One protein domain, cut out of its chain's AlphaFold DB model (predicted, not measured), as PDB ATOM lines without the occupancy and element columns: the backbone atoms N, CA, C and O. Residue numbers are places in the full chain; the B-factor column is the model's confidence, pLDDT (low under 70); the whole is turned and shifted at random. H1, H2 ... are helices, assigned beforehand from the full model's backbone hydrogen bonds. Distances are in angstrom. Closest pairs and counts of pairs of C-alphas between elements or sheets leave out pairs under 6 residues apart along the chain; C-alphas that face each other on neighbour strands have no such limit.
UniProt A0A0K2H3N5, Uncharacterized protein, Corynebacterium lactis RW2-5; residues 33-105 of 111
ATOM      1  N   ARG A  33     144.347 -15.324 222.908       90.56
ATOM      2  CA  ARG A  33     144.854 -16.659 223.232       90.56
ATOM      3  C   ARG A  33     144.024 -17.237 224.380       90.56
ATOM      4  O   ARG A  33     143.599 -16.495 225.260       90.56
ATOM      5  N   MET A  34     143.823 -18.549 224.367       87.69
ATOM      6  CA  MET A  34     143.061 -19.302 225.368       87.69
ATOM      7  C   MET A  34     143.390 -18.920 226.818       87.69
ATOM      8  O   MET A  34     142.466 -18.772 227.609       87.69
ATOM      9  N   GLU A  35     144.663 -18.710 227.179       86.50
ATOM     10  CA  GLU A  35     145.058 -18.356 228.553       86.50
ATOM     11  C   GLU A  35     144.673 -16.926 228.981       86.50
ATOM     12  O   GLU A  35     144.770 -16.587 230.159       86.50
ATOM     13  N   PHE A  36     144.237 -16.093 228.033       90.31
ATOM     14  CA  PHE A  36     143.762 -14.727 228.259       90.31
ATOM     15  C   PHE A  36     142.250 -14.569 228.025       90.31
ATOM     16  O   PHE A  36     141.754 -13.442 228.070       90.31
ATOM     17  N   ILE A  37     141.521 -15.663 227.781       89.94
ATOM     18  CA  ILE A  37     140.052 -15.666 227.774       89.94
ATOM     19  C   ILE A  37     139.571 -15.566 229.222       89.94
ATOM     20  O   ILE A  37     140.118 -16.224 230.106       89.94
ATOM     21  N   ASP A  38     138.565 -14.736 229.475       89.88
ATOM     22  CA  ASP A  38     138.010 -14.586 230.814       89.88
ATOM     23  C   ASP A  38     137.234 -15.836 231.267       89.88
ATOM     24  O   ASP A  38     136.694 -16.616 230.475       89.88
ATOM     25  N   ASP A  39     137.169 -16.011 232.587       90.56
ATOM     26  CA  ASP A  39     136.542 -17.176 233.209       90.56
ATOM     27  C   ASP A  39     135.052 -17.315 232.854       90.56
ATOM     28  O   ASP A  39     134.540 -18.436 232.838       90.56
ATOM     29  N   GLU A  40     134.339 -16.216 232.575       93.25
ATOM     30  CA  GLU A  40     132.906 -16.247 232.257       93.25
ATOM     31  C   GLU A  40     132.670 -16.843 230.866       93.25
ATOM     32  O   GLU A  40     131.882 -17.789 230.719       93.25
ATOM     33  N   THR A  41     133.404 -16.368 229.859       92.56
ATOM     34  CA  THR A  41     133.355 -16.928 228.504       92.56
ATOM     35  C   THR A  41     133.830 -18.379 228.487       92.56
ATOM     36  O   THR A  41     133.178 -19.242 227.886       92.56
ATOM     37  N   TYR A  42     134.908 -18.701 229.208       90.50
ATOM     38  CA  TYR A  42     135.387 -20.081 229.294       90.50
ATOM     39  C   TYR A  42     134.378 -21.004 229.996       90.50
ATOM     40  O   TYR A  42     134.126 -22.123 229.539       90.50
ATOM     41  N   ALA A  43     133.744 -20.548 231.081       93.19
ATOM     42  CA  ALA A  43     132.708 -21.313 231.773       93.19
ATOM     43  C   ALA A  43     131.486 -21.567 230.878       93.19
ATOM     44  O   ALA A  43     130.923 -22.668 230.900       93.19
ATOM     45  N   THR A  44     131.099 -20.581 230.066       95.19
ATOM     46  CA  THR A  44     130.014 -20.709 229.084       95.19
ATOM     47  C   THR A  44     130.342 -21.766 228.032       95.19
ATOM     48  O   THR A  44     129.531 -22.667 227.793       95.19
ATOM     49  N   PHE A  45     131.563 -21.751 227.495       91.31
ATOM     50  CA  PHE A  45     132.046 -22.782 226.576       91.31
ATOM     51  C   PHE A  45     132.077 -24.177 227.212       91.31
ATOM     52  O   PHE A  45     131.544 -25.135 226.649       91.31
ATOM     53  N   ALA A  46     132.621 -24.301 228.423       91.25
ATOM     54  CA  ALA A  46     132.688 -25.576 229.135       91.25
ATOM     55  C   ALA A  46     131.294 -26.157 229.430       91.25
ATOM     56  O   ALA A  46     131.098 -27.377 229.393       91.25
ATOM     57  N   LYS A  47     130.311 -25.295 229.718       95.12
ATOM     58  CA  LYS A  47     128.912 -25.702 229.880       95.12
ATOM     59  C   LYS A  47     128.322 -26.190 228.557       95.12
ATOM     60  O   LYS A  47     127.750 -27.276 228.529       95.12
ATOM     61  N   TRP A  48     128.504 -25.437 227.474       95.06
ATOM     62  CA  TRP A  48     128.038 -25.843 226.149       95.06
ATOM     63  C   TRP A  48     128.616 -27.199 225.727       95.06
ATOM     64  O   TRP A  48     127.866 -28.055 225.257       95.06
ATOM     65  N   PHE A  49     129.909 -27.431 225.965       90.56
ATOM     66  CA  PHE A  49     130.570 -28.695 225.635       90.56
ATOM     67  C   PHE A  49     129.999 -29.874 226.441       90.56
ATOM     68  O   PHE A  49     129.777 -30.954 225.901       90.56
ATOM     69  N   LYS A  50     129.679 -29.668 227.727       93.00
ATOM     70  CA  LYS A  50     128.985 -30.679 228.547       93.00
ATOM     71  C   LYS A  50     127.594 -31.023 228.014       93.00
ATOM     72  O   LYS A  50     127.199 -32.184 228.075       93.00
ATOM     73  N   ASP A  51     126.865 -30.032 227.509       94.69
ATOM     74  CA  ASP A  51     125.515 -30.216 226.964       94.69
ATOM     75  C   ASP A  51     125.528 -30.802 225.532       94.69
ATOM     76  O   ASP A  51     124.514 -31.332 225.051       94.69
ATOM     77  N   ASN A  52     126.678 -30.736 224.852       93.62
ATOM     78  CA  ASN A  52     126.889 -31.170 223.472       93.62
ATOM     79  C   ASN A  52     128.173 -32.011 223.334       93.62
ATOM     80  O   ASN A  52     129.102 -31.589 222.647       93.62
ATOM     81  N   PRO A  53     128.244 -33.196 223.969       93.56
ATOM     82  CA  PRO A  53     129.402 -34.069 223.825       93.56
ATOM     83  C   PRO A  53     129.574 -34.521 222.370       93.56
ATOM     84  O   PRO A  53     128.590 -34.667 221.639       93.56
ATOM     85  N   ASP A  54     130.818 -34.803 221.980       93.00
ATOM     86  CA  ASP A  54     131.186 -35.180 220.610       93.00
ATOM     87  C   ASP A  54     130.301 -36.292 220.034       93.00
ATOM     88  O   ASP A  54     129.806 -36.149 218.920       93.00
ATOM     89  N   ASP A  55     130.039 -37.356 220.801       93.75
ATOM     90  CA  ASP A  55     129.198 -38.477 220.361       93.75
ATOM     91  C   ASP A  55     127.795 -38.011 219.945       93.75
ATOM     92  O   ASP A  55     127.320 -38.363 218.868       93.75
ATOM     93  N   LYS A  56     127.166 -37.141 220.747       94.50
ATOM     94  CA  LYS A  56     125.838 -36.580 220.454       94.50
ATOM     95  C   LYS A  56     125.867 -35.722 219.190       94.50
ATOM     96  O   LYS A  56     124.984 -35.823 218.346       94.50
ATOM     97  N   LEU A  57     126.891 -34.881 219.041       93.81
ATOM     98  CA  LEU A  57     127.044 -34.043 217.851       93.81
ATOM     99  C   LEU A  57     127.239 -34.893 216.590       93.81
ATOM    100  O   LEU A  57     126.675 -34.578 215.541       93.81
ATOM    101  N   LEU A  58     128.009 -35.975 216.688       93.75
ATOM    102  CA  LEU A  58     128.226 -36.911 215.589       93.75
ATOM    103  C   LEU A  58     126.943 -37.671 215.223       93.75
ATOM    104  O   LEU A  58     126.657 -37.818 214.033       93.75
ATOM    105  N   GLU A  59     126.155 -38.108 216.210       95.06
ATOM    106  CA  GLU A  59     124.831 -38.720 215.999       95.06
ATOM    107  C   GLU A  59     123.862 -37.764 215.283       95.06
ATOM    108  O   GLU A  59     123.128 -38.185 214.386       95.06
ATOM    109  N   ASP A  60     123.933 -36.469 215.594       94.12
ATOM    110  CA  ASP A  60     123.172 -35.404 214.930       94.12
ATOM    111  C   ASP A  60     123.727 -35.025 213.536       94.12
ATOM    112  O   ASP A  60     123.229 -34.101 212.886       94.12
ATOM    113  N   GLY A  61     124.769 -35.713 213.054       92.00
ATOM    114  CA  GLY A  61     125.401 -35.458 211.757       92.00
ATOM    115  C   GLY A  61     126.250 -34.183 211.707       92.00
ATOM    116  O   GLY A  61     126.552 -33.681 210.618       92.00
ATOM    117  N   ARG A  62     126.637 -33.646 212.865       94.56
ATOM    118  CA  ARG A  62     127.458 -32.437 213.001       94.56
ATOM    119  C   ARG A  62     128.937 -32.779 213.132       94.56
ATOM    120  O   ARG A  62     129.332 -33.932 213.296       94.56
ATOM    121  N   ARG A  63     129.788 -31.755 213.037       94.88
ATOM    122  CA  ARG A  63     131.244 -31.888 213.184       94.88
ATOM    123  C   ARG A  63     131.689 -31.197 214.473       94.88
ATOM    124  O   ARG A  63     131.732 -29.968 214.462       94.88
ATOM    125  N   PRO A  64     132.076 -31.934 215.531       93.62
ATOM    126  CA  PRO A  64     132.316 -31.356 216.854       93.62
ATOM    127  C   PRO A  64     133.262 -30.154 216.864       93.62
ATOM    128  O   PRO A  64     132.924 -29.111 217.408       93.62
ATOM    129  N   VAL A  65     134.396 -30.246 216.159       94.31
ATOM    130  CA  VAL A  65     135.362 -29.135 216.075       94.31
ATOM    131  C   VAL A  65     134.777 -27.897 215.386       94.31
ATOM    132  O   VAL A  65     135.091 -26.784 215.789       94.31
ATOM    133  N   SER A  66     133.918 -28.062 214.370       95.19
ATOM    134  CA  SER A  66     133.256 -26.915 213.729       95.19
ATOM    135  C   SER A  66     132.303 -26.234 214.695       95.19
ATOM    136  O   SER A  66     132.336 -25.018 214.815       95.19
ATOM    137  N   GLU A  67     131.473 -27.018 215.384       95.94
ATOM    138  CA  GLU A  67     130.475 -26.491 216.315       95.94
ATOM    139  C   GLU A  67     131.152 -25.798 217.502       95.94
ATOM    140  O   GLU A  67     130.737 -24.715 217.901       95.94
ATOM    141  N   ALA A  68     132.233 -26.390 218.023       94.12
ATOM    142  CA  ALA A  68     133.027 -25.807 219.095       94.12
ATOM    143  C   ALA A  68     133.690 -24.499 218.654       94.12
ATOM    144  O   ALA A  68     133.610 -23.510 219.378       94.12
ATOM    145  N   PHE A  69     134.297 -24.473 217.462       94.88
ATOM    146  CA  PHE A  69     134.870 -23.255 216.893       94.88
ATOM    147  C   PHE A  69     133.802 -22.164 216.751       94.88
ATOM    148  O   PHE A  69     133.987 -21.075 217.286       94.88
ATOM    149  N   ASP A  70     132.680 -22.471 216.094       95.62
ATOM    150  CA  ASP A  70     131.605 -21.517 215.793       95.62
ATOM    151  C   ASP A  70     130.975 -20.940 217.063       95.62
ATOM    152  O   ASP A  70     130.773 -19.726 217.168       95.62
ATOM    153  N   PHE A  71     130.705 -21.798 218.050       95.00
ATOM    154  CA  PHE A  71     130.210 -21.362 219.347       95.00
ATOM    155  C   PHE A  71     131.217 -20.427 220.015       95.00
ATOM    156  O   PHE A  71     130.867 -19.328 220.438       95.00
ATOM    157  N   PHE A  72     132.486 -20.828 220.071       92.62
ATOM    158  CA  PHE A  72     133.457 -20.114 220.885       92.62
ATOM    159  C   PHE A  72     133.825 -18.744 220.316       92.62
ATOM    160  O   PHE A  72     133.924 -17.780 221.073       92.62
ATOM    161  N   ILE A  73     133.939 -18.607 218.990       93.19
ATOM    162  CA  ILE A  73     134.160 -17.291 218.371       93.19
ATOM    163  C   ILE A  73     132.942 -16.366 218.503       93.19
ATOM    164  O   ILE A  73     133.107 -15.149 218.543       93.19
ATOM    165  N   THR A  74     131.732 -16.931 218.593       93.88
ATOM    166  CA  THR A  74     130.504 -16.158 218.825       93.88
ATOM    167  C   THR A  74     130.477 -15.617 220.251       93.88
ATOM    168  O   THR A  74     130.228 -14.429 220.444       93.88
ATOM    169  N   GLU A  75     130.801 -16.454 221.240       93.50
ATOM    170  CA  GLU A  75     130.860 -16.048 222.651       93.50
ATOM    171  C   GLU A  75     131.976 -15.037 222.936       93.50
ATOM    172  O   GLU A  75     131.805 -14.147 223.765       93.50
ATOM    173  N   LEU A  76     133.105 -15.120 222.225       91.31
ATOM    174  CA  LEU A  76     134.169 -14.111 222.313       91.31
ATOM    175  C   LEU A  76     133.749 -12.740 221.767       91.31
ATOM    176  O   LEU A  76     134.458 -11.758 221.984       91.31
ATOM    177  N   GLY A  77     132.629 -12.662 221.040       87.69
ATOM    178  CA  GLY A  77     132.118 -11.412 220.492       87.69
ATOM    179  C   GLY A  77     133.086 -10.743 219.518       87.69
ATOM    180  O   GLY A  77     133.136  -9.515 219.464       87.69
ATOM    181  N   ILE A  78     133.880 -11.528 218.779       87.00
ATOM    182  CA  ILE A  78     134.862 -10.961 217.851       87.00
ATOM    183  C   ILE A  78     134.174 -10.248 216.689       87.00
ATOM    184  O   ILE A  78     133.135 -10.687 216.181       87.00
ATOM    185  N   ASP A  79     134.791  -9.163 216.227       83.94
ATOM    186  CA  ASP A  79     134.361  -8.499 215.004       83.94
ATOM    187  C   ASP A  79     134.376  -9.507 213.841       83.94
ATOM    188  O   ASP A  79     135.288 -10.322 213.708       83.94
ATOM    189  N   ASP A  80     133.338  -9.473 213.003       88.50
ATOM    190  CA  ASP A  80     133.138 -10.406 211.886       88.50
ATOM    191  C   ASP A  80     132.954 -11.900 212.267       88.50
ATOM    192  O   ASP A  80     132.992 -12.742 211.366       88.50
ATOM    193  N   ALA A  81     132.669 -12.262 213.532       91.56
ATOM    194  CA  ALA A  81     132.419 -13.657 213.960       91.56
ATOM    195  C   ALA A  81     131.507 -14.436 212.990       91.56
ATOM    196  O   ALA A  81     131.864 -15.507 212.498       91.56
ATOM    197  N   GLN A  82     130.367 -13.839 212.630       93.06
ATOM    198  CA  GLN A  82     129.393 -14.433 211.710       93.06
ATOM    199  C   GLN A  82     129.989 -14.734 210.326       93.06
ATOM    200  O   GLN A  82     129.680 -15.758 209.721       93.06
ATOM    201  N   TRP A  83     130.880 -13.873 209.822       93.69
ATOM    202  CA  TRP A  83     131.537 -14.115 208.542       93.69
ATOM    203  C   TRP A  83     132.399 -15.377 208.605       93.69
ATOM    204  O   TRP A  83     132.342 -16.186 207.678       93.69
ATOM    205  N   PHE A  84     133.154 -15.576 209.692       93.31
ATOM    206  CA  PHE A  84     133.977 -16.773 209.870       93.31
ATOM    207  C   PHE A  84     133.120 -18.041 209.984       93.31
ATOM    208  O   PHE A  84     133.461 -19.055 209.374       93.31
ATOM    209  N   VAL A  85     131.982 -17.973 210.686       93.50
ATOM    210  CA  VAL A  85     131.025 -19.091 210.784       93.50
ATOM    211  C   VAL A  85     130.495 -19.485 209.402       93.50
ATOM    212  O   VAL A  85     130.511 -20.670 209.056       93.50
ATOM    213  N   ASP A  86     130.075 -18.502 208.603       94.06
ATOM    214  CA  ASP A  86     129.359 -18.736 207.344       94.06
ATOM    215  C   ASP A  86     130.274 -19.048 206.152       94.06
ATOM    216  O   ASP A  86     129.848 -19.701 205.196       94.06
ATOM    217  N   ASN A  87     131.518 -18.555 206.164       93.38
ATOM    218  CA  ASN A  87     132.398 -18.600 204.990       93.38
ATOM    219  C   ASN A  87     133.540 -19.608 205.108       93.38
ATOM    220  O   ASN A  87     134.050 -20.035 204.069       93.38
ATOM    221  N   LEU A  88     133.936 -20.000 206.323       94.19
ATOM    222  CA  LEU A  88     134.985 -20.997 206.501       94.19
ATOM    223  C   LEU A  88     134.422 -22.407 206.367       94.19
ATOM    224  O   LEU A  88     133.423 -22.775 206.991       94.19
ATOM    225  N   VAL A  89     135.102 -23.242 205.589       94.38
ATOM    226  CA  VAL A  89     134.795 -24.671 205.546       94.38
ATOM    227  C   VAL A  89     135.398 -25.379 206.755       94.38
ATOM    228  O   VAL A  89     136.347 -24.913 207.381       94.38
ATOM    229  N   PHE A  90     134.899 -26.579 207.052       93.94
ATOM    230  CA  PHE A  90     135.374 -27.386 208.180       93.94
ATOM    231  C   PHE A  90     136.902 -27.508 208.277       93.94
ATOM    232  O   PHE A  90     137.452 -27.386 209.364       93.94
ATOM    233  N   GLY A  91     137.590 -27.752 207.155       94.69
ATOM    234  CA  GLY A  91     139.046 -27.899 207.161       94.69
ATOM    235  C   GLY A  91     139.773 -26.632 207.619       94.69
ATOM    236  O   GLY A  91     140.763 -26.730 208.334       94.69
ATOM    237  N   GLU A  92     139.254 -25.457 207.262       95.25
ATOM    238  CA  GLU A  92     139.809 -24.159 207.658       95.25
ATOM    239  C   GLU A  92     139.542 -23.891 209.143       95.25
ATOM    240  O   GLU A  92     140.460 -23.520 209.872       95.25
ATOM    241  N   LYS A  93     138.326 -24.189 209.623       95.69
ATOM    242  CA  LYS A  93     137.980 -24.101 211.053       95.69
ATOM    243  C   LYS A  93     138.878 -24.996 211.911       95.69
ATOM    244  O   LYS A  93     139.395 -24.550 212.927       95.69
ATOM    245  N   VAL A  94     139.135 -26.234 211.474       95.56
ATOM    246  CA  VAL A  94     140.055 -27.161 212.159       95.56
ATOM    247  C   VAL A  94     141.485 -26.618 212.187       95.56
ATOM    248  O   VAL A  94     142.153 -26.723 213.213       95.56
ATOM    249  N   GLN A  95     141.970 -26.039 211.085       94.69
ATOM    250  CA  GLN A  95     143.311 -25.449 211.039       94.69
ATOM    251  C   GLN A  95     143.449 -24.291 212.029       94.69
ATOM    252  O   GLN A  95     144.396 -24.287 212.814       94.69
ATOM    253  N   LEU A  96     142.494 -23.356 212.033       94.19
ATOM    254  CA  LEU A  96     142.486 -22.232 212.971       94.19
ATOM    255  C   LEU A  96     142.376 -22.708 214.416       94.19
ATOM    256  O   LEU A  96     143.148 -22.260 215.256       94.19
ATOM    257  N   TRP A  97     141.465 -23.643 214.697       93.81
ATOM    258  CA  TRP A  97     141.289 -24.211 216.031       93.81
ATOM    259  C   TRP A  97     142.585 -24.834 216.552       93.81
ATOM    260  O   TRP A  97     143.024 -24.526 217.659       93.81
ATOM    261  N   ASN A  98     143.231 -25.676 215.745       93.00
ATOM    262  CA  ASN A  98     144.469 -26.339 216.138       93.00
ATOM    263  C   ASN A  98     145.616 -25.346 216.323       93.00
ATOM    264  O   ASN A  98     146.364 -25.470 217.286       93.00
ATOM    265  N   GLU A  99     145.763 -24.370 215.427       92.38
ATOM    266  CA  GLU A  99     146.832 -23.375 215.528       92.38
ATOM    267  C   GLU A  99     146.639 -22.457 216.739       92.38
ATOM    268  O   GLU A  99     147.590 -22.185 217.472       92.38
ATOM    269  N   TRP A 100     145.398 -22.049 217.000       91.06
ATOM    270  CA  TRP A 100     145.042 -21.265 218.174       91.06
ATOM    271  C   TRP A 100     145.367 -22.016 219.473       91.06
ATOM    272  O   TRP A 100     146.051 -21.461 220.331       91.06
ATOM    273  N   ASN A 101     144.988 -23.297 219.576       88.25
ATOM    274  CA  ASN A 101     145.324 -24.150 220.726       88.25
ATOM    275  C   ASN A 101     146.835 -24.443 220.833       88.25
ATOM    276  O   ASN A 101     147.392 -24.531 221.927       88.25
ATOM    277  N   ARG A 102     147.540 -24.579 219.705       86.56
ATOM    278  CA  ARG A 102     148.993 -24.812 219.692       86.56
ATOM    279  C   ARG A 102     149.758 -23.628 220.276       86.56
ATOM    280  O   ARG A 102     150.761 -23.824 220.955       86.56
ATOM    281  N   LEU A 103     149.319 -22.405 219.988       77.06
ATOM    282  CA  LEU A 103     149.966 -21.186 220.482       77.06
ATOM    283  C   LEU A 103     149.710 -20.928 221.970       77.06
ATOM    284  O   LEU A 103     150.453 -20.157 222.575       77.06
ATOM    285  N   THR A 104     148.712 -21.593 222.549       68.25
ATOM    286  CA  THR A 104     148.403 -21.543 223.985       68.25
ATOM    287  C   THR A 104     149.100 -22.639 224.782       68.25
ATOM    288  O   THR A 104     149.402 -22.447 225.952       68.25
ATOM    289  N   ASP A 105     149.433 -23.758 224.136       59.53
ATOM    290  CA  ASP A 105     150.235 -24.850 224.712       59.53
ATOM    291  C   ASP A 105     151.754 -24.595 224.590       59.53
ATOM    292  O   ASP A 105     152.582 -25.489 224.768       59.53
TER     293      ASP A 105
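What this domain is: This is residues 33 to 105 of the 111 residues of an uncharacterized protein of Corynebacterium lactis RW2-5 (UniProt A0A0K2H3N5). The longest helix, H5, crosses one side of the core helix, H3, which lies between H1 and the short H4. The short H2 meets H3 at a corner. The printed part has 73 residues, 53 of them in five named helices in the order H1 to H5, with no named strand; its class is all helix, and it is compact, with a radius of gyration of the C-alphas of 12.2 A and spans of 33 by 26 by 23 A.

How they stand to each other: H5, residues 90 to 104, touches the hub H3, residues 64 to 75, with residues 65 to 69 of H3 alone, at a steep tilt of 67 degrees, the same way; the closest C-alphas, Ser 66 and Phe 90, are 6.0 A apart. H1, residues 39 to 51, touches H3 at 34 degrees, shallow but only just, opposite ways; closest C-alphas Thr 41 and Glu 75, 6.4 A. H4, residues 81 to 87, and H3 form a hairpin. H2, residues 54 to 59, only just touches H3, only at the corner, with 3 pairs of C-alphas within 8 A. In the five helices every O i to N i+4 pair is within hydrogen-bond range.

Where its parts are: H5 is 21.3 A long, ending at C-alpha 104 (148.403, -21.543, 223.985). H1, 18.2 A, begins at C-alpha 39 (136.542, -17.176, 233.209).

The domain as a whole: The printed part has no cut; residues 104 to 105 are under pLDDT 70.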